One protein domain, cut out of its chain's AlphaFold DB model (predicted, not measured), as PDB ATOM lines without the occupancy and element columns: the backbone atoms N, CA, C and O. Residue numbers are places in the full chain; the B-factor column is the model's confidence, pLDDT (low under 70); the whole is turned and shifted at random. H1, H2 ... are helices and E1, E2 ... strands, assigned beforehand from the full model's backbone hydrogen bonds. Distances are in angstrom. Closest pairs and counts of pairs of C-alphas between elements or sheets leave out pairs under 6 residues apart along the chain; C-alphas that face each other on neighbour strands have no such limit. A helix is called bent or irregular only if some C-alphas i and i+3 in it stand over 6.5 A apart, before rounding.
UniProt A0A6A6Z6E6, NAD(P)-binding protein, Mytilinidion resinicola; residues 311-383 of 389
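What this domain is: This is residues 311 to 383 of the 389 residues of the protein "NAD(P)-binding protein" of Mytilinidion resinicola (UniProt A0A6A6Z6E6). A long two-stranded hairpin, E2 and E3, has the helix H1 running along one face, mostly over E2, while the very short strand E1 pairs with the other side of E3. The small helix H2 packs across the end of H1 at one end of this rod, and the link between E2 and E3 reaches the other end at Glu 358. The printed part has 73 residues, with two named helices and three named strands in the order E1 H1 E2 E3 H2; the sheet has the order E1 - E3 - E2, all antiparallel, and the class is mixed, helices and strands. The whole is loose, with a radius of gyration of the C-alphas of 14.5 A and spans of 43 by 20 by 19 A.

Where its parts are: E1, residues 311 to 313, begins at C-alpha 311 (168.389, 130.909, 120.790). H1, residues 325 to 343, is 25.2 A long and has a kink of 37 degrees near residue 333; it is only just irregular, with C-alphas 330 and 333 6.8 A apart. E2, residues 345 to 353, is 23.8 A long and begins at C-alpha 345 (174.666, 143.901, 121.236). E3, residues 364 to 371, is 22.5 A long. H2, residues 374 to 381, is 11.7 A long and ends at C-alpha 381 (164.024, 142.255, 116.185).

How they stand to each other: E1 and E3 are antiparallel neighbours at 148 degrees, with N 311 and O 367 3.0 A apart, within hydrogen-bond range. E3 and E2 form a hairpin, antiparallel at 161 degrees, with N 349 and O 368 at 2.8 A and N 366 and O 351 at 2.8 A. E1 and E2 are edge strands and are apart. H1 is on one face of the sheet, in two layers, a helix over one face, at a height over the sheet of 9.1 A. It lies over E2 and, only just, not over E3, on which 2 of its 19 C-alphas fall; it runs along the strands, at 24 degrees to E2 on the local plane. The closest C-alphas of H1 and E2, those of Met 337 and Leu 345, are 6.5 A apart. E1, H1 and E2 form a split strand-helix-strand unit, two strands running the same way with E3 between them, and its crossover is right-handed. H1 touches H2 with residues 340 to 343 alone; the closest C-alphas, those of Tyr 343 and Ser 376, are 5.3 A apart, and the lines are only just about perpendicular, at 73 degrees. H2 only grazes the sheet, with its residues 376 to 380. O i to N i+4 pairs are within hydrogen-bond range in 11 of 15 cases in H1 and 3 of 4 in H2.

The domain as a whole: The two C-alphas farthest apart, those of Gln 342 and Glu 358, are 43.5 A apart. The printed part has no cut. The link E1 to H1, 11 residues, is long. The mean pLDDT of the printed part is 71.2, with residues 311 to 323, 353 to 365 and 374 under 70.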
ATOM      1  N   THR A 311     168.703 131.656 122.011       51.88
ATOM      2  CA  THR A 311     168.389 130.909 120.790       51.88
ATOM      3  C   THR A 311     168.969 129.503 120.900       51.88
ATOM      4  O   THR A 311     170.134 129.324 121.269       51.88
ATOM      5  N   THR A 312     168.146 128.496 120.614       46.28
ATOM      6  CA  THR A 312     168.598 127.110 120.470       46.28
ATOM      7  C   THR A 312     168.760 126.849 118.984       46.28
ATOM      8  O   THR A 312     167.771 126.770 118.256       46.28
ATOM      9  N   VAL A 313     170.003 126.724 118.524       51.81
ATOM     10  CA  VAL A 313     170.275 126.414 117.119       51.81
ATOM     11  C   VAL A 313     170.186 124.901 116.936       51.81
ATOM     12  O   VAL A 313     171.016 124.156 117.456       51.81
ATOM     13  N   LEU A 314     169.169 124.446 116.203       45.47
ATOM     14  CA  LEU A 314     169.040 123.060 115.752       45.47
ATOM     15  C   LEU A 314     169.569 122.975 114.313       45.47
ATOM     16  O   LEU A 314     168.982 123.551 113.399       45.47
ATOM     17  N   TYR A 315     170.704 122.301 114.105       45.66
ATOM     18  CA  TYR A 315     171.273 122.109 112.766       45.66
ATOM     19  C   TYR A 315     170.472 121.068 111.960       45.66
ATOM     20  O   TYR A 315     169.928 120.128 112.545       45.66
ATOM     21  N   PRO A 316     170.389 121.198 110.620       42.00
ATOM     22  CA  PRO A 316     169.559 120.323 109.803       42.00
ATOM     23  C   PRO A 316     170.002 118.857 109.882       42.00
ATOM     24  O   PRO A 316     171.190 118.539 109.815       42.00
ATOM     25  N   ALA A 317     169.004 117.974 109.920       47.97
ATOM     26  CA  ALA A 317     169.096 116.515 109.955       47.97
ATOM     27  C   ALA A 317     169.601 115.879 108.637       47.97
ATOM     28  O   ALA A 317     169.131 114.819 108.234       47.97
ATOM     29  N   LYS A 318     170.539 116.518 107.925       50.44
ATOM     30  CA  LYS A 318     171.187 115.878 106.772       50.44
ATOM     31  C   LYS A 318     172.228 114.886 107.275       50.44
ATOM     32  O   LYS A 318     173.113 115.244 108.051       50.44
ATOM     33  N   GLU A 319     172.131 113.648 106.808       49.81
ATOM     34  CA  GLU A 319     173.094 112.596 107.119       49.81
ATOM     35  C   GLU A 319     174.522 113.061 106.777       49.81
ATOM     36  O   GLU A 319     174.799 113.520 105.669       49.81
ATOM     37  N   GLY A 320     175.418 113.018 107.768       55.09
ATOM     38  CA  GLY A 320     176.808 113.466 107.633       55.09
ATOM     39  C   GLY A 320     177.069 114.959 107.878       55.09
ATOM     40  O   GLY A 320     178.238 115.350 107.917       55.09
ATOM     41  N   ALA A 321     176.043 115.793 108.097       57.66
ATOM     42  CA  ALA A 321     176.256 117.175 108.524       57.66
ATOM     43  C   ALA A 321     176.911 117.199 109.914       57.66
ATOM     44  O   ALA A 321     176.479 116.496 110.826       57.66
ATOM     45  N   LYS A 322     177.964 118.002 110.087       57.62
ATOM     46  CA  LYS A 322     178.595 118.245 111.388       57.62
ATOM     47  C   LYS A 322     178.295 119.672 111.810       57.62
ATOM     48  O   LYS A 322     178.412 120.587 110.999       57.62
ATOM     49  N   PHE A 323     177.921 119.848 113.070       65.06
ATOM     50  CA  PHE A 323     177.896 121.172 113.664       65.06
ATOM     51  C   PHE A 323     179.334 121.628 113.879       65.06
ATOM     52  O   PHE A 323     180.095 120.987 114.607       65.06
ATOM     53  N   ASP A 324     179.705 122.699 113.193       73.12
ATOM     54  CA  ASP A 324     181.043 123.261 113.255       73.12
ATOM     55  C   ASP A 324     181.059 124.395 114.288       73.12
ATOM     56  O   ASP A 324     180.726 125.549 113.999       73.12
ATOM     57  N   MET A 325     181.395 124.028 115.529       76.06
ATOM     58  CA  MET A 325     181.553 124.976 116.635       76.06
ATOM     59  C   MET A 325     182.628 126.019 116.341       76.06
ATOM     60  O   MET A 325     182.468 127.181 116.722       76.06
ATOM     61  N   ASP A 326     183.688 125.632 115.632       79.56
ATOM     62  CA  ASP A 326     184.765 126.545 115.274       79.56
ATOM     63  C   ASP A 326     184.268 127.559 114.247       79.56
ATOM     64  O   ASP A 326     184.538 128.747 114.389       79.56
ATOM     65  N   TYR A 327     183.471 127.147 113.259       80.94
ATOM     66  CA  TYR A 327     182.825 128.067 112.320       80.94
ATOM     67  C   TYR A 327     181.829 129.005 113.016       80.94
ATOM     68  O   TYR A 327     181.832 130.214 112.759       80.94
ATOM     69  N   LEU A 328     181.005 128.485 113.934       80.81
ATOM     70  CA  LEU A 328     180.085 129.309 114.721       80.81
ATOM     71  C   LEU A 328     180.852 130.399 115.485       80.81
ATOM     72  O   LEU A 328     180.503 131.575 115.393       80.81
ATOM     73  N   LEU A 329     181.916 130.021 116.196       82.44
ATOM     74  CA  LEU A 329     182.704 130.924 117.035       82.44
ATOM     75  C   LEU A 329     183.603 131.877 116.238       82.44
ATOM     76  O   LEU A 329     183.732 133.041 116.610       82.44
ATOM     77  N   SER A 330     184.230 131.402 115.161       84.25
ATOM     78  CA  SER A 330     185.210 132.174 114.381       84.25
ATOM     79  C   SER A 330     184.584 133.036 113.289       84.25
ATOM     80  O   SER A 330     185.175 134.041 112.900       84.25
ATOM     81  N   SER A 331     183.408 132.654 112.786       82.31
ATOM     82  CA  SER A 331     182.798 133.279 111.609       82.31
ATOM     83  C   SER A 331     181.415 133.842 111.913       82.31
ATOM     84  O   SER A 331     181.194 135.043 111.767       82.31
ATOM     85  N   HIS A 332     180.483 133.007 112.372       82.06
ATOM     86  CA  HIS A 332     179.085 133.421 112.507       82.06
ATOM     87  C   HIS A 332     178.872 134.422 113.653       82.06
ATOM     88  O   HIS A 332     178.288 135.484 113.444       82.06
ATOM     89  N   MET A 333     179.395 134.142 114.851       87.50
ATOM     90  CA  MET A 333     179.221 135.033 116.000       87.50
ATOM     91  C   MET A 333     179.901 136.397 115.825       87.50
ATOM     92  O   MET A 333     179.270 137.400 116.153       87.50
ATOM     93  N   PRO A 334     181.115 136.512 115.252       89.88
ATOM     94  CA  PRO A 334     181.686 137.813 114.908       89.88
ATOM     95  C   PRO A 334     180.837 138.616 113.915       89.88
ATOM     96  O   PRO A 334     180.726 139.835 114.055       89.88
ATOM     97  N   LEU A 335     180.204 137.955 112.936       86.69
ATOM     98  CA  LEU A 335     179.279 138.612 112.008       86.69
ATOM     99  C   LEU A 335     178.015 139.094 112.723       86.69
ATOM    100  O   LEU A 335     177.635 140.249 112.540       86.69
ATOM    101  N   ALA A 336     177.420 138.261 113.581       84.94
ATOM    102  CA  ALA A 336     176.279 138.642 114.409       84.94
ATOM    103  C   ALA A 336     176.630 139.828 115.325       84.94
ATOM    104  O   ALA A 336     175.915 140.827 115.344       84.94
ATOM    105  N   MET A 337     177.781 139.777 116.002       89.56
ATOM    106  CA  MET A 337     178.300 140.880 116.815       89.56
ATOM    107  C   MET A 337     178.442 142.165 116.004       89.56
ATOM    108  O   MET A 337     177.962 143.210 116.429       89.56
ATOM    109  N   LYS A 338     179.054 142.099 114.817       89.44
ATOM    110  CA  LYS A 338     179.227 143.265 113.944       89.44
ATOM    111  C   LYS A 338     177.888 143.835 113.476       89.44
ATOM    112  O   LYS A 338     177.724 145.052 113.461       89.44
ATOM    113  N   HIS A 339     176.959 142.971 113.077       86.00
ATOM    114  CA  HIS A 339     175.674 143.377 112.517       86.00
ATOM    115  C   HIS A 339     174.758 143.993 113.578       86.00
ATOM    116  O   HIS A 339     174.153 145.038 113.347       86.00
ATOM    117  N   TRP A 340     174.702 143.391 114.766       87.75
ATOM    118  CA  TRP A 340     173.774 143.782 115.825       87.75
ATOM    119  C   TRP A 340     174.367 144.765 116.846       87.75
ATOM    120  O   TRP A 340     173.625 145.332 117.648       87.75
ATOM    121  N   ALA A 341     175.677 145.045 116.807       89.25
ATOM    122  CA  ALA A 341     176.307 146.047 117.675       89.25
ATOM    123  C   ALA A 341     175.664 147.436 117.544       89.25
ATOM    124  O   ALA A 341     175.554 148.149 118.541       89.25
ATOM    125  N   GLN A 342     175.197 147.800 116.343       89.75
ATOM    126  CA  GLN A 342     174.489 149.063 116.098       89.75
ATOM    127  C   GLN A 342     173.184 149.177 116.896       89.75
ATOM    128  O   GLN A 342     172.767 150.277 117.250       89.75
ATOM    129  N   TYR A 343     172.572 148.037 117.215       87.06
ATOM    130  CA  TYR A 343     171.353 147.966 118.001       87.06
ATOM    131  C   TYR A 343     171.627 147.816 119.490       87.06
ATOM    132  O   TYR A 343     170.690 147.979 120.248       87.06
ATOM    133  N   GLY A 344     172.871 147.572 119.921       86.44
ATOM    134  CA  GLY A 344     173.238 147.482 121.338       86.44
ATOM    135  C   GLY A 344     173.775 146.124 121.793       86.44
ATOM    136  O   GLY A 344     173.987 145.931 122.990       86.44
ATOM    137  N   LEU A 345     174.036 145.177 120.883       86.62
ATOM    138  CA  LEU A 345     174.666 143.901 121.236       86.62
ATOM    139  C   LEU A 345     176.108 144.125 121.738       86.62
ATOM    140  O   LEU A 345     176.922 144.759 121.066       86.62
ATOM    141  N   LYS A 346     176.434 143.603 122.926       88.75
ATOM    142  CA  LYS A 346     177.738 143.764 123.601       88.75
ATOM    143  C   LYS A 346     178.536 142.476 123.731       88.75
ATOM    144  O   LYS A 346     179.752 142.538 123.887       88.75
ATOM    145  N   GLY A 347     177.887 141.324 123.645       85.88
ATOM    146  CA  GLY A 347     178.576 140.042 123.676       85.88
ATOM    147  C   GLY A 347     177.620 138.871 123.562       85.88
ATOM    148  O   GLY A 347     176.425 139.042 123.338       85.88
ATOM    149  N   TYR A 348     178.153 137.675 123.755       85.75
ATOM    150  CA  TYR A 348     177.383 136.443 123.779       85.75
ATOM    151  C   TYR A 348     178.027 135.432 124.727       85.75
ATOM    152  O   TYR A 348     179.222 135.503 125.015       85.75
ATOM    153  N   GLU A 349     177.228 134.490 125.203       81.06
ATOM    154  CA  GLU A 349     177.665 133.257 125.849       81.06
ATOM    155  C   GLU A 349     177.165 132.075 125.026       81.06
ATOM    156  O   GLU A 349     176.076 132.131 124.453       81.06
ATOM    157  N   ILE A 350     177.967 131.014 124.949       77.69
ATOM    158  CA  ILE A 350     177.565 129.771 124.293       77.69
ATOM    159  C   ILE A 350     177.644 128.642 125.306       77.69
ATOM    160  O   ILE A 350     178.683 128.430 125.928       77.69
ATOM    161  N   THR A 351     176.550 127.904 125.449       75.62
ATOM    162  CA  THR A 351     176.522 126.622 126.151       75.62
ATOM    163  C   THR A 351     176.397 125.523 125.115       75.62
ATOM    164  O   THR A 351     175.364 125.391 124.462       75.62
ATOM    165  N   GLN A 352     177.463 124.749 124.938       72.25
ATOM    166  CA  GLN A 352     177.440 123.550 124.110       72.25
ATOM    167  C   GLN A 352     176.892 122.386 124.936       72.25
ATOM    168  O   GLN A 352     177.373 122.132 126.039       72.25
ATOM    169  N   TYR A 353     175.909 121.670 124.400       64.31
ATOM    170  CA  TYR A 353     175.408 120.445 125.008       64.31
ATOM    171  C   TYR A 353     176.063 119.240 124.340       64.31
ATOM    172  O   TYR A 353     176.081 119.111 123.112       64.31
ATOM    173  N   GLU A 354     176.608 118.345 125.158       57.75
ATOM    174  CA  GLU A 354     177.104 117.062 124.673       57.75
ATOM    175  C   GLU A 354     175.940 116.091 124.405       57.75
ATOM    176  O   GLU A 354     174.905 116.162 125.075       57.75
ATOM    177  N   PRO A 355     176.078 115.168 123.435       56.75
ATOM    178  CA  PRO A 355     175.077 114.132 123.207       56.75
ATOM    179  C   PRO A 355     174.901 113.243 124.445       56.75
ATOM    180  O   PRO A 355     175.883 112.811 125.047       56.75
ATOM    181  N   ILE A 356     173.658 112.895 124.780       50.31
ATOM    182  CA  ILE A 356     173.346 111.920 125.832       50.31
ATOM    183  C   ILE A 356     172.993 110.577 125.170       50.31
ATOM    184  O   ILE A 356     171.972 110.470 124.495       50.31
ATOM    185  N   GLY A 357     173.813 109.543 125.395       55.12
ATOM    186  CA  GLY A 357     173.543 108.158 124.973       55.12
ATOM    187  C   GLY A 357     174.000 107.774 123.553       55.12
ATOM    188  O   GLY A 357     174.696 108.522 122.871       55.12
ATOM    189  N   GLU A 358     173.626 106.562 123.116       51.00
ATOM    190  CA  GLU A 358     174.059 105.963 121.835       51.00
ATOM    191  C   GLU A 358     173.250 106.441 120.611       51.00
ATOM    192  O   GLU A 358     173.714 106.326 119.475       51.00
ATOM    193  N   GLN A 359     172.057 107.013 120.819       49.19
ATOM    194  CA  GLN A 359     171.230 107.598 119.758       49.19
ATOM    195  C   GLN A 359     171.464 109.109 119.687       49.19
ATOM    196  O   GLN A 359     170.948 109.872 120.495       49.19
ATOM    197  N   LYS A 360     172.262 109.539 118.708       50.75
ATOM    198  CA  LYS A 360     172.588 110.949 118.466       50.75
ATOM    199  C   LYS A 360     171.458 111.668 117.714       50.75
ATOM    200  O   LYS A 360     171.159 111.276 116.587       50.75
ATOM    201  N   PRO A 361     170.972 112.812 118.219       50.03
ATOM    202  CA  PRO A 361     170.805 114.013 117.411       50.03
ATOM    203  C   PRO A 361     172.103 114.833 117.424       50.03
ATOM    204  O   PRO A 361     172.870 114.809 118.388       50.03
ATOM    205  N   LEU A 362     172.364 115.528 116.318       52.72
ATOM    206  CA  LEU A 362     173.553 116.347 116.083       52.72
ATOM    207  C   LEU A 362     173.548 117.564 117.019       52.72
ATOM    208  O   LEU A 362     172.632 118.368 116.934       52.72
ATOM    209  N   TYR A 363     174.552 117.654 117.895       56.62
ATOM    210  CA  TYR A 363     175.033 118.838 118.625       56.62
ATOM    211  C   TYR A 363     174.041 120.011 118.782       56.62
ATOM    212  O   TYR A 363     173.770 120.731 117.823       56.62
ATOM    213  N   SER A 364     173.585 120.287 120.004       59.62
ATOM    214  CA  SER A 364     172.885 121.539 120.308       59.62
ATOM    215  C   SER A 364     173.818 122.512 121.024       59.62
ATOM    216  O   SER A 364     174.611 122.132 121.888       59.62
ATOM    217  N   ALA A 365     173.718 123.788 120.671       64.81
ATOM    218  CA  ALA A 365     174.295 124.871 121.447       64.81
ATOM    219  C   ALA A 365     173.215 125.914 121.726       64.81
ATOM    220  O   ALA A 365     172.441 126.285 120.839       64.81
ATOM    221  N   GLN A 366     173.167 126.376 122.968       71.38
ATOM    222  CA  GLN A 366     172.411 127.554 123.348       71.38
ATOM    223  C   GLN A 366     173.320 128.766 123.185       71.38
ATOM    224  O   GLN A 366     174.413 128.797 123.753       71.38
ATOM    225  N   VAL A 367     172.868 129.760 122.424       74.94
ATOM    226  CA  VAL A 367     173.537 131.061 122.335       74.94
ATOM    227  C   VAL A 367     172.703 132.084 123.085       74.94
ATOM    228  O   VAL A 367     171.517 132.269 122.815       74.94
ATOM    229  N   VAL A 368     173.356 132.745 124.031       74.62
ATOM    230  CA  VAL A 368     172.785 133.725 124.945       74.62
ATOM    231  C   VAL A 368     173.387 135.080 124.586       74.62
ATOM    232  O   VAL A 368     174.553 135.344 124.876       74.62
ATOM    233  N   MET A 369     172.628 135.933 123.899       80.75
ATOM    234  CA  MET A 369     173.123 137.241 123.455       80.75
ATOM    235  C   MET A 369     172.979 138.303 124.555       80.75
ATOM    236  O   MET A 369     171.927 138.429 125.181       80.75
ATOM    237  N   LYS A 370     174.037 139.089 124.781       80.44
ATOM    238  CA  LYS A 370     174.126 140.118 125.829       80.44
ATOM    239  C   LYS A 370     173.988 141.510 125.234       80.44
ATOM    240  O   LYS A 370     174.864 141.952 124.493       80.44
ATOM    241  N   TRP A 371     172.933 142.217 125.611       81.75
ATOM    242  CA  TRP A 371     172.588 143.544 125.100       81.75
ATOM    243  C   TRP A 371     172.838 144.613 126.163       81.75
ATOM    244  O   TRP A 371     172.817 144.316 127.355       81.75
ATOM    245  N   ASP A 372     173.117 145.846 125.744       80.00
ATOM    246  CA  ASP A 372     173.393 146.955 126.665       80.00
ATOM    247  C   ASP A 372     172.168 147.477 127.410       80.00
ATOM    248  O   ASP A 372     172.298 147.944 128.541       80.00
ATOM    249  N   ARG A 373     170.995 147.404 126.785       76.62
ATOM    250  CA  ARG A 373     169.710 147.753 127.382       76.62
ATOM    251  C   ARG A 373     168.588 146.888 126.794       76.62
ATOM    252  O   ARG A 373     168.741 146.381 125.684       76.62
ATOM    253  N   PRO A 374     167.465 146.710 127.500       65.19
ATOM    254  CA  PRO A 374     166.364 145.869 127.028       65.19
ATOM    255  C   PRO A 374     165.780 146.312 125.678       65.19
ATOM    256  O   PRO A 374     165.525 145.490 124.802       65.19
ATOM    257  N   GLU A 375     165.640 147.618 125.457       76.62
ATOM    258  CA  GLU A 375     165.035 148.182 124.242       76.62
ATOM    259  C   GLU A 375     165.843 147.845 122.978       76.62
ATOM    260  O   GLU A 375     165.297 147.774 121.879       76.62
ATOM    261  N   SER A 376     167.143 147.585 123.135       78.88
ATOM    262  CA  SER A 376     168.065 147.204 122.063       78.88
ATOM    263  C   SER A 376     167.656 145.907 121.358       78.88
ATOM    264  O   SER A 376     167.774 145.806 120.137       78.88
ATOM    265  N   VAL A 377     167.121 144.933 122.105       76.50
ATOM    266  CA  VAL A 377     166.634 143.660 121.543       76.50
ATOM    267  C   VAL A 377     165.399 143.901 120.680       76.50
ATOM    268  O   VAL A 377     165.297 143.384 119.572       76.50
ATOM    269  N   GLU A 378     164.465 144.715 121.165       71.69
ATOM    270  CA  GLU A 378     163.228 145.036 120.451       71.69
ATOM    271  C   GLU A 378     163.508 145.832 119.171       71.69
ATOM    272  O   GLU A 378     162.930 145.542 118.123       71.69
ATOM    273  N   MET A 379     164.439 146.791 119.234       80.50
ATOM    274  CA  MET A 379     164.914 147.531 118.065       80.50
ATOM    275  C   MET A 379     165.558 146.600 117.034       80.50
ATOM    276  O   MET A 379     165.249 146.716 115.850       80.50
ATOM    277  N   ALA A 380     166.400 145.660 117.478       81.06
ATOM    278  CA  ALA A 380     167.020 144.668 116.606       81.06
ATOM    279  C   ALA A 380     165.977 143.756 115.944       81.06
ATOM    280  O   ALA A 380     165.993 143.607 114.732       81.06
ATOM    281  N   MET A 381     165.027 143.201 116.704       75.50
ATOM    282  CA  MET A 381     164.024 142.255 116.185       75.50
ATOM    283  C   MET A 381     162.982 142.897 115.259       75.50
ATOM    284  O   MET A 381     162.352 142.202 114.464       75.50
ATOM    285  N   ARG A 382     162.773 144.214 115.360       79.19
ATOM    286  CA  ARG A 382     161.895 144.979 114.458       79.19
ATOM    287  C   ARG A 382     162.612 145.523 113.227       79.19
ATOM    288  O   ARG A 382     161.952 146.076 112.347       79.19
ATOM    289  N   ALA A 383     163.934 145.403 113.176       79.12
ATOM    290  CA  ALA A 383     164.713 145.849 112.039       79.12
ATOM    291  C   ALA A 383     164.354 145.008 110.797       79.12
ATOM    292  O   ALA A 383     164.198 143.789 110.921       79.12
TER     293      ALA A 383